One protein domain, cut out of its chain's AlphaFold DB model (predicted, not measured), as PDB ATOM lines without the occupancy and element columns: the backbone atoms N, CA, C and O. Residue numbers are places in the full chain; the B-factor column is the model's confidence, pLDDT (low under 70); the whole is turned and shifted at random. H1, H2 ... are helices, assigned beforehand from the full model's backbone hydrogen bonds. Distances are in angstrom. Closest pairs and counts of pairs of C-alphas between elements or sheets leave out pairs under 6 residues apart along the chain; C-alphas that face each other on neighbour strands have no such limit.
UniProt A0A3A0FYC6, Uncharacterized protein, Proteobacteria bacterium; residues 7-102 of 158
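What this domain is: This is residues 7 to 102 of the 158 residues of an uncharacterized protein of Proteobacteria bacterium (UniProt A0A3A0FYC6). One long helix, H4, has three shorter helices gathered about its first part, while its far part sticks out as a bare arm, residues 80 to 102, of which 80 to 101 belong to H4. H2 lies side by side with H4 and runs the opposite way, H1 crosses H4, and H3 lies across the end of H2 and makes a corner with H4. The printed part has 96 residues with four named helices, in the order H1, H2, H3, H4, and no named strand; its class is all helix. The whole is only just extended, close to loose, with a radius of gyration of the C-alphas of 19.1 A, and spans 68 by 31 by 21 A, the arm making the length.

Where its parts are: H1 is residues 7 to 18, 16.5 A from first to last C-alpha, and begins with C-alpha 7 at (24.739, -42.784, -30.778). H2, residues 29 to 42, measures 20.3 A. H3, residues 50 to 59, measures 14.1 A. H4, residues 63 to 101, measures 57.0 A; it runs from C-alpha 63 at (31.249, -48.250, -41.918) to C-alpha 101 at (-4.880, -6.996, -57.543).

How they stand to each other: H1 touches residues 64 to 71 of H4 about perpendicular, at 82 degrees; their closest C-alphas, of Ala 13 and Ala 71, are 5.1 A apart. H1 and H2 only just touch, with 3 pairs of C-alphas within 8 A, the closest those of Val 9 and Tyr 32 at 6.7 A; they run opposite ways at a steep tilt of 65 degrees. H2 touches residues 65 to 79 of H4 at a shallow tilt of 22 degrees, opposite ways, with the C-alphas of Ala 29 and Ala 75 closest at 5.0 A. Residues 36 to 41 of H2 touch H3 about perpendicular, at 84 degrees; the closest C-alphas, of Ala 40 and Leu 54, are 4.9 A apart. H3 and H4 only just touch, with 3 pairs of C-alphas within 8 A, and only at the corner by their link; the C-alphas of His 58 and Leu 65 are closest at 6.9 A. H1 and H3 are apart. The helix packing is mostly crossed, most touching pairs standing at more than a shallow tilt. In H1, H2, H3 and H4 every O i to N i+4 pair is within hydrogen-bond range.

The domain as a whole: The two C-alphas farthest apart, of Ala 46 and Ser 102, are 68.5 A apart. Without residues 80 to 102, which stand free, the body has 73 residues and spans 41 by 20 by 20 A, with a radius of gyration of 12.3 A. The printed part has no cut. The link from H3 to H4 is tight, those from H1 to H2 and from H2 to H3 are short, and there is no long link. The mean pLDDT of the printed part is 95.5; one printed residue, Ser 102, is under 70.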
ATOM      1  N   ASP A   7      25.336 -41.443 -30.707       95.44
ATOM      2  CA  ASP A   7      24.739 -42.784 -30.778       95.44
ATOM      3  C   ASP A   7      23.349 -42.766 -31.431       95.44
ATOM      4  O   ASP A   7      23.024 -43.641 -32.240       95.44
ATOM      5  N   ASP A   8      22.544 -41.741 -31.139       97.00
ATOM      6  CA  ASP A   8      21.207 -41.588 -31.715       97.00
ATOM      7  C   ASP A   8      21.291 -41.285 -33.217       97.00
ATOM      8  O   ASP A   8      20.565 -41.876 -34.025       97.00
ATOM      9  N   VAL A   9      22.215 -40.400 -33.606       97.38
ATOM     10  CA  VAL A   9      22.439 -40.032 -35.010       97.38
ATOM     11  C   VAL A   9      23.022 -41.204 -35.799       97.38
ATOM     12  O   VAL A   9      22.586 -41.459 -36.924       97.38
ATOM     13  N   LEU A  10      23.941 -41.981 -35.216       97.31
ATOM     14  CA  LEU A  10      24.462 -43.212 -35.818       97.31
ATOM     15  C   LEU A  10      23.377 -44.280 -35.982       97.31
ATOM     16  O   LEU A  10      23.309 -44.925 -37.032       97.31
ATOM     17  N   GLY A  11      22.512 -44.453 -34.979       97.31
ATOM     18  CA  GLY A  11      21.373 -45.364 -35.054       97.31
ATOM     19  C   GLY A  11      20.411 -44.983 -36.179       97.31
ATOM     20  O   GLY A  11      19.941 -45.842 -36.933       97.31
ATOM     21  N   ASP A  12      20.160 -43.684 -36.354       98.00
ATOM     22  CA  ASP A  12      19.356 -43.205 -37.471       98.00
ATOM     23  C   ASP A  12      20.064 -43.350 -38.822       98.00
ATOM     24  O   ASP A  12      19.443 -43.783 -39.794       98.00
ATOM     25  N   ALA A  13      21.366 -43.076 -38.890       97.50
ATOM     26  CA  ALA A  13      22.149 -43.241 -40.106       97.50
ATOM     27  C   ALA A  13      22.191 -44.704 -40.578       97.50
ATOM     28  O   ALA A  13      22.044 -44.977 -41.770       97.50
ATOM     29  N   ASP A  14      22.311 -45.661 -39.653       97.69
ATOM     30  CA  ASP A  14      22.220 -47.093 -39.950       97.69
ATOM     31  C   ASP A  14      20.833 -47.475 -40.493       97.69
ATOM     32  O   ASP A  14      20.728 -48.180 -41.502       97.69
ATOM     33  N   ARG A  15      19.761 -46.939 -39.893       97.62
ATOM     34  CA  ARG A  15      18.386 -47.107 -40.385       97.62
ATOM     35  C   ARG A  15      18.217 -46.551 -41.802       97.62
ATOM     36  O   ARG A  15      17.618 -47.220 -42.647       97.62
ATOM     37  N   VAL A  16      18.732 -45.350 -42.077       96.88
ATOM     38  CA  VAL A  16      18.673 -44.729 -43.411       96.88
ATOM     39  C   VAL A  16      19.466 -45.550 -44.427       96.88
ATOM     40  O   VAL A  16      18.954 -45.846 -45.509       96.88
ATOM     41  N   ALA A  17      20.673 -45.992 -44.071       95.50
ATOM     42  CA  ALA A  17      21.541 -46.768 -44.950       95.50
ATOM     43  C   ALA A  17      20.963 -48.144 -45.323       95.50
ATOM     44  O   ALA A  17      21.141 -48.597 -46.457       95.50
ATOM     45  N   LYS A  18      20.248 -48.800 -44.399       95.88
ATOM     46  CA  LYS A  18      19.592 -50.100 -44.628       95.88
ATOM     47  C   LYS A  18      18.287 -50.002 -45.422       95.88
ATOM     48  O   LYS A  18      17.820 -51.011 -45.945       95.88
ATOM     49  N   SER A  19      17.682 -48.819 -45.518       93.88
ATOM     50  CA  SER A  19      16.404 -48.659 -46.207       93.88
ATOM     51  C   SER A  19      16.554 -48.763 -47.725       93.88
ATOM     52  O   SER A  19      17.270 -47.985 -48.356       93.88
ATOM     53  N   THR A  20      15.820 -49.702 -48.324       86.50
ATOM     54  CA  THR A  20      15.729 -49.870 -49.784       86.50
ATOM     55  C   THR A  20      14.855 -48.793 -50.431       86.50
ATOM     56  O   THR A  20      15.102 -48.404 -51.567       86.50
ATOM     57  N   ASN A  21      13.871 -48.272 -49.691       86.75
ATOM     58  CA  ASN A  21      12.870 -47.326 -50.197       86.75
ATOM     59  C   ASN A  21      13.157 -45.865 -49.809       86.75
ATOM     60  O   ASN A  21      12.276 -45.022 -49.938       86.75
ATOM     61  N   GLY A  22      14.363 -45.562 -49.313       82.06
ATOM     62  CA  GLY A  22      14.736 -44.210 -48.888       82.06
ATOM     63  C   GLY A  22      14.017 -43.797 -47.606       82.06
ATOM     64  O   GLY A  22      13.005 -43.105 -47.629       82.06
ATOM     65  N   ALA A  23      14.535 -44.238 -46.461       93.12
ATOM     66  CA  ALA A  23      14.018 -43.801 -45.169       93.12
ATOM     67  C   ALA A  23      14.263 -42.297 -44.988       93.12
ATOM     68  O   ALA A  23      15.389 -41.836 -45.152       93.12
ATOM     69  N   THR A  24      13.223 -41.556 -44.598       94.88
ATOM     70  CA  THR A  24      13.345 -40.142 -44.225       94.88
ATOM     71  C   THR A  24      14.249 -40.018 -42.996       94.88
ATOM     72  O   THR A  24      13.935 -40.665 -41.990       94.88
ATOM     73  N   PRO A  25      15.346 -39.245 -43.057       96.75
ATOM     74  CA  PRO A  25      16.211 -38.928 -41.922       96.75
ATOM     75  C   PRO A  25      15.415 -38.306 -40.774       96.75
ATOM     76  O   PRO A  25      14.445 -37.585 -41.010       96.75
ATOM     77  N   ARG A  26      15.786 -38.618 -39.531       96.94
ATOM     78  CA  ARG A  26      15.156 -38.001 -38.346       96.94
ATOM     79  C   ARG A  26      15.854 -36.721 -37.902       96.94
ATOM     80  O   ARG A  26      15.269 -35.957 -37.140       96.94
ATOM     81  N   PHE A  27      17.076 -36.523 -38.372       97.44
ATOM     82  CA  PHE A  27      17.926 -35.394 -38.043       97.44
ATOM     83  C   PHE A  27      18.146 -34.516 -39.277       97.44
ATOM     84  O   PHE A  27      17.917 -34.957 -40.409       97.44
ATOM     85  N   ALA A  28      18.554 -33.270 -39.050       96.81
ATOM     86  CA  ALA A  28      18.902 -32.349 -40.124       96.81
ATOM     87  C   ALA A  28      20.254 -32.728 -40.743       96.81
ATOM     88  O   ALA A  28      21.070 -33.407 -40.115       96.81
ATOM     89  N   ALA A  29      20.528 -32.244 -41.956       97.56
ATOM     90  CA  ALA A  29      21.813 -32.461 -42.625       97.56
ATOM     91  C   ALA A  29      23.002 -32.068 -41.726       97.56
ATOM     92  O   ALA A  29      23.932 -32.850 -41.525       97.56
ATOM     93  N   ARG A  30      22.902 -30.899 -41.085       97.25
ATOM     94  CA  ARG A  30      23.917 -30.376 -40.164       97.25
ATOM     95  C   ARG A  30      24.235 -31.322 -38.997       97.25
ATOM     96  O   ARG A  30      25.394 -31.425 -38.613       97.25
ATOM     97  N   ASP A  31      23.242 -32.029 -38.460       97.50
ATOM     98  CA  ASP A  31      23.444 -32.934 -37.320       97.50
ATOM     99  C   ASP A  31      24.327 -34.136 -37.711       97.50
ATOM    100  O   ASP A  31      25.184 -34.572 -36.939       97.50
ATOM    101  N   TYR A  32      24.161 -34.661 -38.934       97.81
ATOM    102  CA  TYR A  32      25.022 -35.729 -39.453       97.81
ATOM    103  C   TYR A  32      26.443 -35.234 -39.718       97.81
ATOM    104  O   TYR A  32      27.393 -35.952 -39.406       97.81
ATOM    105  N   GLU A  33      26.600 -34.025 -40.264       97.38
ATOM    106  CA  GLU A  33      27.911 -33.408 -40.495       97.38
ATOM    107  C   GLU A  33      28.676 -33.222 -39.176       97.38
ATOM    108  O   GLU A  33      29.823 -33.660 -39.052       97.38
ATOM    109  N   GLU A  34      28.022 -32.659 -38.157       96.69
ATOM    110  CA  GLU A  34      28.600 -32.496 -36.821       96.69
ATOM    111  C   GLU A  34      28.992 -33.854 -36.212       96.69
ATOM    112  O   GLU A  34      30.093 -33.996 -35.673       96.69
ATOM    113  N   CYS A  35      28.169 -34.895 -36.387       97.25
ATOM    114  CA  CYS A  35      28.495 -36.250 -35.934       97.25
ATOM    115  C   CYS A  35      29.668 -36.891 -36.694       97.25
ATOM    116  O   CYS A  35      30.444 -37.635 -36.094       97.25
ATOM    117  N   MET A  36      29.847 -36.608 -37.990       97.88
ATOM    118  CA  MET A  36      31.024 -37.063 -38.747       97.88
ATOM    119  C   MET A  36      32.310 -36.428 -38.209       97.88
ATOM    120  O   MET A  36      33.327 -37.113 -38.075       97.88
ATOM    121  N   LEU A  37      32.262 -35.138 -37.866       97.44
ATOM    122  CA  LEU A  37      33.390 -34.426 -37.264       97.44
ATOM    123  C   LEU A  37      33.681 -34.925 -35.844       97.44
ATOM    124  O   LEU A  37      34.846 -35.146 -35.512       97.44
ATOM    125  N   ALA A  38      32.647 -35.167 -35.035       96.75
ATOM    126  CA  ALA A  38      32.788 -35.744 -33.699       96.75
ATOM    127  C   ALA A  38      33.394 -37.157 -33.745       96.75
ATOM    128  O   ALA A  38      34.314 -37.464 -32.983       96.75
ATOM    129  N   LEU A  39      32.944 -37.998 -34.685       97.19
ATOM    130  CA  LEU A  39      33.530 -39.315 -34.927       97.19
ATOM    131  C   LEU A  39      35.015 -39.191 -35.297       97.19
ATOM    132  O   LEU A  39      35.855 -39.837 -34.672       97.19
ATOM    133  N   ALA A  40      35.360 -38.325 -36.252       98.06
ATOM    134  CA  ALA A  40      36.748 -38.110 -36.658       98.06
ATOM    135  C   ALA A  40      37.637 -37.582 -35.518       98.06
ATOM    136  O   ALA A  40      38.781 -38.019 -35.393       98.06
ATOM    137  N   GLU A  41      37.123 -36.681 -34.678       97.75
ATOM    138  CA  GLU A  41      37.818 -36.177 -33.487       97.75
ATOM    139  C   GLU A  41      38.064 -37.294 -32.464       97.75
ATOM    140  O   GLU A  41      39.158 -37.369 -31.906       97.75
ATOM    141  N   SER A  42      37.095 -38.192 -32.254       97.38
ATOM    142  CA  SER A  42      37.232 -39.322 -31.320       97.38
ATOM    143  C   SER A  42      38.219 -40.397 -31.795       97.38
ATOM    144  O   SER A  42      38.894 -41.024 -30.983       97.38
ATOM    145  N   GLU A  43      38.341 -40.582 -33.112       97.75
ATOM    146  CA  GLU A  43      39.174 -41.615 -33.742       97.75
ATOM    147  C   GLU A  43      40.571 -41.110 -34.138       97.75
ATOM    148  O   GLU A  43      41.375 -41.866 -34.698       97.75
ATOM    149  N   LYS A  44      40.874 -39.826 -33.900       98.25
ATOM    150  CA  LYS A  44      42.166 -39.247 -34.278       98.25
ATOM    151  C   LYS A  44      43.306 -39.846 -33.457       98.25
ATOM    152  O   LYS A  44      43.207 -40.074 -32.251       98.25
ATOM    153  N   ARG A  45      44.445 -40.043 -34.108       98.00
ATOM    154  CA  ARG A  45      45.700 -40.474 -33.481       98.00
ATOM    155  C   ARG A  45      46.443 -39.277 -32.881       98.00
ATOM    156  O   ARG A  45      46.185 -38.121 -33.213       98.00
ATOM    157  N   ALA A  46      47.409 -39.542 -32.003       97.75
ATOM    158  CA  ALA A  46      48.245 -38.486 -31.431       97.75
ATOM    159  C   ALA A  46      48.979 -37.703 -32.538       97.75
ATOM    160  O   ALA A  46      49.677 -38.291 -33.361       97.75
ATOM    161  N   GLY A  47      48.808 -36.378 -32.554       97.50
ATOM    162  CA  GLY A  47      49.371 -35.495 -33.583       97.50
ATOM    163  C   GLY A  47      48.611 -35.480 -34.918       97.50
ATOM    164  O   GLY A  47      48.987 -34.724 -35.810       97.50
ATOM    165  N   GLU A  48      47.544 -36.269 -35.067       98.06
ATOM    166  CA  GLU A  48      46.654 -36.239 -36.231       98.06
ATOM    167  C   GLU A  48      45.636 -35.091 -36.088       98.06
ATOM    168  O   GLU A  48      45.094 -34.851 -35.008       98.06
ATOM    169  N   SER A  49      45.368 -34.362 -37.177       98.44
ATOM    170  CA  SER A  49      44.280 -33.375 -37.218       98.44
ATOM    171  C   SER A  49      42.932 -34.056 -37.488       98.44
ATOM    172  O   SER A  49      42.886 -35.141 -38.066       98.44
ATOM    173  N   VAL A  50      41.816 -33.400 -37.152       98.19
ATOM    174  CA  VAL A  50      40.462 -33.930 -37.428       98.19
ATOM    175  C   VAL A  50      40.264 -34.238 -38.909       98.19
ATOM    176  O   VAL A  50      39.782 -35.310 -39.257       98.19
ATOM    177  N   GLY A  51      40.693 -33.332 -39.792       98.12
ATOM    178  CA  GLY A  51      40.593 -33.537 -41.238       98.12
ATOM    179  C   GLY A  51      41.414 -34.734 -41.730       98.12
ATOM    180  O   GLY A  51      40.952 -35.472 -42.600       98.12
ATOM    181  N   ALA A  52      42.600 -34.970 -41.153       98.50
ATOM    182  CA  ALA A  52      43.412 -36.144 -41.473       98.50
ATOM    183  C   ALA A  52      42.742 -37.443 -40.991       98.50
ATOM    184  O   ALA A  52      42.646 -38.390 -41.770       98.50
ATOM    185  N   SER A  53      42.185 -37.445 -39.774       98.69
ATOM    186  CA  SER A  53      41.407 -38.568 -39.236       98.69
ATOM    187  C   SER A  53      40.180 -38.875 -40.100       98.69
ATOM    188  O   SER A  53      39.982 -40.017 -40.507       98.69
ATOM    189  N   LEU A  54      39.407 -37.854 -40.489       98.31
ATOM    190  CA  LEU A  54      38.244 -37.997 -41.370       98.31
ATOM    191  C   LEU A  54      38.629 -38.589 -42.737       98.31
ATOM    192  O   LEU A  54      37.982 -39.516 -43.221       98.31
ATOM    193  N   SER A  55      39.709 -38.085 -43.343       98.31
ATOM    194  CA  SER A  55      40.232 -38.583 -44.622       98.31
ATOM    195  C   SER A  55      40.701 -40.040 -44.526       98.31
ATOM    196  O   SER A  55      40.423 -40.858 -45.408       98.31
ATOM    197  N   ARG A  56      41.360 -40.399 -43.418       98.50
ATOM    198  CA  ARG A  56      41.773 -41.773 -43.133       98.50
ATOM    199  C   ARG A  56      40.569 -42.693 -42.952       98.50
ATOM    200  O   ARG A  56      40.510 -43.710 -43.626       98.50
ATOM    201  N   LEU A  57      39.593 -42.327 -42.119       98.25
ATOM    202  CA  LEU A  57      38.357 -43.099 -41.936       98.25
ATOM    203  C   LEU A  57      37.626 -43.322 -43.268       98.25
ATOM    204  O   LEU A  57      37.102 -44.407 -43.515       98.25
ATOM    205  N   HIS A  58      37.629 -42.321 -44.154       97.75
ATOM    206  CA  HIS A  58      37.071 -42.453 -45.496       97.75
ATOM    207  C   HIS A  58      37.858 -43.455 -46.355       97.75
ATOM    208  O   HIS A  58      37.269 -44.325 -46.996       97.75
ATOM    209  N   THR A  59      39.190 -43.364 -46.337       98.00
ATOM    210  CA  THR A  59      40.094 -44.251 -47.090       98.00
ATOM    211  C   THR A  59      40.001 -45.698 -46.606       98.00
ATOM    212  O   THR A  59      39.917 -46.622 -47.419       98.00
ATOM    213  N   ASP A  60      39.934 -45.885 -45.289       98.12
ATOM    214  CA  ASP A  60      39.816 -47.175 -44.607       98.12
ATOM    215  C   ASP A  60      38.406 -47.783 -44.745       98.12
ATOM    216  O   ASP A  60      38.181 -48.921 -44.335       98.12
ATOM    217  N   ARG A  61      37.459 -47.052 -45.356       96.62
ATOM    218  CA  ARG A  61      36.049 -47.438 -45.514       96.62
ATOM    219  C   ARG A  61      35.368 -47.744 -44.179       96.62
ATOM    220  O   ARG A  61      34.634 -48.726 -44.072       96.62
ATOM    221  N   ASP A  62      35.582 -46.893 -43.174       98.31
ATOM    222  CA  ASP A  62      34.870 -47.007 -41.900       98.31
ATOM    223  C   ASP A  62      33.348 -47.008 -42.152       98.31
ATOM    224  O   ASP A  62      32.784 -46.122 -42.814       98.31
ATOM    225  N   GLU A  63      32.673 -48.049 -41.660       98.06
ATOM    226  CA  GLU A  63      31.249 -48.250 -41.918       98.06
ATOM    227  C   GLU A  63      30.379 -47.172 -41.266       98.06
ATOM    228  O   GLU A  63      29.350 -46.797 -41.832       98.06
ATOM    229  N   ARG A  64      30.769 -46.662 -40.090       98.19
ATOM    230  CA  ARG A  64      30.012 -45.626 -39.370       98.19
ATOM    231  C   ARG A  64      30.050 -44.335 -40.169       98.19
ATOM    232  O   ARG A  64      28.998 -43.758 -40.443       98.19
ATOM    233  N   LEU A  65      31.240 -43.946 -40.629       98.19
ATOM    234  CA  LEU A  65      31.407 -42.777 -41.485       98.19
ATOM    235  C   LEU A  65      30.613 -42.918 -42.791       98.19
ATOM    236  O   LEU A  65      29.927 -41.986 -43.205       98.19
ATOM    237  N   SER A  66      30.648 -44.099 -43.412       97.88
ATOM    238  CA  SER A  66      29.911 -44.374 -44.652       97.88
ATOM    239  C   SER A  66      28.390 -44.258 -44.473       97.88
ATOM    240  O   SER A  66      27.696 -43.723 -45.341       97.88
ATOM    241  N   LYS A  67      27.855 -44.728 -43.338       98.12
ATOM    242  CA  LYS A  67      26.427 -44.608 -42.997       98.12
ATOM    243  C   LYS A  67      26.032 -43.154 -42.749       98.12
ATOM    244  O   LYS A  67      25.025 -42.717 -43.303       98.12
ATOM    245  N   LEU A  68      26.831 -42.408 -41.980       98.19
ATOM    246  CA  LEU A  68      26.608 -40.979 -41.732       98.19
ATOM    247  C   LEU A  68      26.604 -40.182 -43.039       98.19
ATOM    248  O   LEU A  68      25.655 -39.447 -43.294       98.19
ATOM    249  N   ALA A  69      27.592 -40.401 -43.911       97.69
ATOM    250  CA  ALA A  69      27.677 -39.723 -45.204       97.69
ATOM    251  C   ALA A  69      26.452 -40.004 -46.093       97.69
ATOM    252  O   ALA A  69      25.932 -39.109 -46.759       97.69
ATOM    253  N   ARG A  70      25.943 -41.243 -46.082       96.62
ATOM    254  CA  ARG A  70      24.715 -41.584 -46.809       96.62
ATOM    255  C   ARG A  70      23.483 -40.900 -46.214       96.62
ATOM    256  O   ARG A  70      22.634 -40.444 -46.974       96.62
ATOM    257  N   ALA A  71      23.367 -40.849 -44.891       97.69
ATOM    258  CA  ALA A  71      22.248 -40.190 -44.222       97.69
ATOM    259  C   ALA A  71      22.252 -38.674 -44.461       97.69
ATOM    260  O   ALA A  71      21.208 -38.125 -44.817       97.69
ATOM    261  N   LEU A  72      23.431 -38.045 -44.390       97.88
ATOM    262  CA  LEU A  72      23.666 -36.647 -44.755       97.88
ATOM    263  C   LEU A  72      23.156 -36.353 -46.171       97.88
ATOM    264  O   LEU A  72      22.299 -35.493 -46.345       97.88
ATOM    265  N   TYR A  73      23.595 -37.132 -47.164       97.19
ATOM    266  CA  TYR A  73      23.173 -36.946 -48.556       97.19
ATOM    267  C   TYR A  73      21.644 -37.010 -48.734       97.19
ATOM    268  O   TYR A  73      21.047 -36.222 -49.475       97.19
ATOM    269  N   VAL A  74      20.984 -37.953 -48.049       96.94
ATOM    270  CA  VAL A  74      19.519 -38.080 -48.100       96.94
ATOM    271  C   VAL A  74      18.844 -36.877 -47.432       96.94
ATOM    272  O   VAL A  74      17.862 -36.367 -47.976       96.94
ATOM    273  N   ALA A  75      19.366 -36.410 -46.295       97.31
ATOM    274  CA  ALA A  75      18.841 -35.249 -45.580       97.31
ATOM    275  C   ALA A  75      18.941 -33.977 -46.431       97.31
ATOM    276  O   ALA A  75      17.922 -33.331 -46.667       97.31
ATOM    277  N   GLU A  76      20.115 -33.689 -47.002       97.88
ATOM    278  CA  GLU A  76      20.327 -32.543 -47.898       97.88
ATOM    279  C   GLU A  76      19.375 -32.572 -49.099       97.88
ATOM    280  O   GLU A  76      18.767 -31.564 -49.461       97.88
ATOM    281  N   THR A  77      19.191 -33.748 -49.705       96.56
ATOM    282  CA  THR A  77      18.289 -33.911 -50.853       96.56
ATOM    283  C   THR A  77      16.840 -33.568 -50.491       96.56
ATOM    284  O   THR A  77      16.132 -32.934 -51.282       96.56
ATOM    285  N   ILE A  78      16.381 -33.974 -49.303       96.19
ATOM    286  CA  ILE A  78      15.031 -33.674 -48.813       96.19
ATOM    287  C   ILE A  78      14.899 -32.188 -48.482       96.19
ATOM    288  O   ILE A  78      13.963 -31.546 -48.958       96.19
ATOM    289  N   GLU A  79      15.856 -31.614 -47.754       96.62
ATOM    290  CA  GLU A  79      15.848 -30.193 -47.394       96.62
ATOM    291  C   GLU A  79      15.822 -29.286 -48.636       96.62
ATOM    292  O   GLU A  79      15.034 -28.336 -48.703       96.62
ATOM    293  N   LEU A  80      16.615 -29.613 -49.665       97.12
ATOM    294  CA  LEU A  80      16.623 -28.903 -50.947       97.12
ATOM    295  C   LEU A  80      15.287 -29.024 -51.684       97.12
ATOM    296  O   LEU A  80      14.777 -28.039 -52.233       97.12
ATOM    297  N   ARG A  81      14.697 -30.224 -51.703       97.25
ATOM    298  CA  ARG A  81      13.378 -30.449 -52.305       97.25
ATOM    299  C   ARG A  81      12.306 -29.621 -51.595       97.25
ATOM    300  O   ARG A  81      11.509 -28.975 -52.276       97.25
ATOM    301  N   ASP A  82      12.303 -29.605 -50.270       96.19
ATOM    302  CA  ASP A  82      11.324 -28.866 -49.473       96.19
ATOM    303  C   ASP A  82      11.499 -27.352 -49.640       96.19
ATOM    304  O   ASP A  82      10.520 -26.622 -49.815       96.19
ATOM    305  N   ALA A  83      12.744 -26.867 -49.680       95.88
ATOM    306  CA  ALA A  83      13.043 -25.473 -49.995       95.88
ATOM    307  C   ALA A  83      12.494 -25.074 -51.374       95.88
ATOM    308  O   ALA A  83      11.821 -24.049 -51.501       95.88
ATOM    309  N   ARG A  84      12.692 -25.922 -52.391       97.38
ATOM    310  CA  ARG A  84      12.144 -25.700 -53.735       97.38
ATOM    311  C   ARG A  84      10.616 -25.689 -53.741       97.38
ATOM    312  O   ARG A  84      10.022 -24.845 -54.408       97.38
ATOM    313  N   GLN A  85       9.971 -26.604 -53.020       97.25
ATOM    314  CA  GLN A  85       8.508 -26.654 -52.932       97.25
ATOM    315  C   GLN A  85       7.931 -25.395 -52.276       97.25
ATOM    316  O   GLN A  85       6.950 -24.845 -52.779       97.25
ATOM    317  N   ARG A  86       8.571 -24.892 -51.212       97.50
ATOM    318  CA  ARG A  86       8.187 -23.624 -50.574       97.50
ATOM    319  C   ARG A  86       8.287 -22.443 -51.536       97.50
ATOM    320  O   ARG A  86       7.376 -21.621 -51.572       97.50
ATOM    321  N   GLU A  87       9.342 -22.379 -52.346       97.50
ATOM    322  CA  GLU A  87       9.500 -21.298 -53.324       97.50
ATOM    323  C   GLU A  87       8.439 -21.367 -54.432       97.50
ATOM    324  O   GLU A  87       7.826 -20.358 -54.775       97.50
ATOM    325  N   VAL A  88       8.137 -22.566 -54.940       97.19
ATOM    326  CA  VAL A  88       7.047 -22.757 -55.911       97.19
ATOM    327  C   VAL A  88       5.702 -22.320 -55.324       97.19
ATOM    328  O   VAL A  88       4.954 -21.602 -55.988       97.19
ATOM    329  N   ALA A  89       5.407 -22.698 -54.077       97.25
ATOM    330  CA  ALA A  89       4.181 -22.292 -53.395       97.25
ATOM    331  C   ALA A  89       4.107 -20.767 -53.206       97.25
ATOM    332  O   ALA A  89       3.062 -20.160 -53.438       97.25
ATOM    333  N   LYS A  90       5.228 -20.126 -52.859       97.50
ATOM    334  CA  LYS A  90       5.328 -18.666 -52.738       97.50
ATOM    335  C   LYS A  90       5.064 -17.965 -54.072       97.50
ATOM    336  O   LYS A  90       4.304 -17.001 -54.110       97.50
ATOM    337  N   LEU A  91       5.643 -18.455 -55.170       95.50
ATOM    338  CA  LEU A  91       5.407 -17.910 -56.509       95.50
ATOM    339  C   LEU A  91       3.955 -18.094 -56.964       95.50
ATOM    340  O   LEU A  91       3.396 -17.191 -57.585       95.50
ATOM    341  N   ALA A  92       3.334 -19.231 -56.645       95.88
ATOM    342  CA  ALA A  92       1.917 -19.459 -56.920       95.88
ATOM    343  C   ALA A  92       1.035 -18.453 -56.161       95.88
ATOM    344  O   ALA A  92       0.221 -17.774 -56.780       95.88
ATOM    345  N   ALA A  93       1.282 -18.261 -54.861       95.69
ATOM    346  CA  ALA A  93       0.560 -17.282 -54.050       95.69
ATOM    347  C   ALA A  93       0.752 -15.839 -54.553       95.69
ATOM    348  O   ALA A  93      -0.193 -15.053 -54.567       95.69
ATOM    349  N   LEU A  94       1.958 -15.477 -55.007       93.25
ATOM    350  CA  LEU A  94       2.213 -14.169 -55.618       93.25
ATOM    351  C   LEU A  94       1.459 -13.990 -56.940       93.25
ATOM    352  O   LEU A  94       0.930 -12.910 -57.187       93.25
ATOM    353  N   ARG A  95       1.377 -15.033 -57.777       89.25
ATOM    354  CA  ARG A  95       0.591 -14.998 -59.022       89.25
ATOM    355  C   ARG A  95      -0.897 -14.821 -58.751       89.25
ATOM    356  O   ARG A  95      -1.531 -14.036 -59.443       89.25
ATOM    357  N   GLU A  96      -1.438 -15.512 -57.753       90.56
ATOM    358  CA  GLU A  96      -2.840 -15.364 -57.352       90.56
ATOM    359  C   GLU A  96      -3.133 -13.955 -56.832       90.56
ATOM    360  O   GLU A  96      -4.111 -13.343 -57.256       90.56
ATOM    361  N   ARG A  97      -2.250 -13.397 -55.989       89.88
ATOM    362  CA  ARG A  97      -2.359 -12.000 -55.540       89.88
ATOM    363  C   ARG A  97      -2.309 -11.026 -56.709       89.88
ATOM    364  O   ARG A  97      -3.187 -10.186 -56.820       89.88
ATOM    365  N   HIS A  98      -1.357 -11.190 -57.626       81.06
ATOM    366  CA  HIS A  98      -1.283 -10.355 -58.824       81.06
ATOM    367  C   HIS A  98      -2.528 -10.472 -59.707       81.06
ATOM    368  O   HIS A  98      -2.969  -9.468 -60.248       81.06
ATOM    369  N   ALA A  99      -3.107 -11.665 -59.854       81.31
ATOM    370  CA  ALA A  99      -4.343 -11.851 -60.611       81.31
ATOM    371  C   ALA A  99      -5.562 -11.204 -59.927       81.31
ATOM    372  O   ALA A  99      -6.495 -10.790 -60.612       81.31
ATOM    373  N   ALA A 100      -5.561 -11.118 -58.593       82.12
ATOM    374  CA  ALA A 100      -6.608 -10.460 -57.817       82.12
ATOM    375  C   ALA A 100      -6.450  -8.927 -57.766       82.12
ATOM    376  O   ALA A 100      -7.446  -8.211 -57.820       82.12
ATOM    377  N   GLU A 101      -5.215  -8.427 -57.663       79.50
ATOM    378  CA  GLU A 101      -4.880  -6.996 -57.543       79.50
ATOM    379  C   GLU A 101      -4.792  -6.289 -58.896       79.50
ATOM    380  O   GLU A 101      -5.181  -5.130 -59.022       79.50
ATOM    381  N   SER A 102      -4.335  -7.004 -59.922       59.06
ATOM    382  CA  SER A 102      -4.544  -6.654 -61.318       59.06
ATOM    383  C   SER A 102      -5.624  -7.584 -61.849       59.06
ATOM    384  O   SER A 102      -5.286  -8.543 -62.556       59.06
TER     385      SER A 102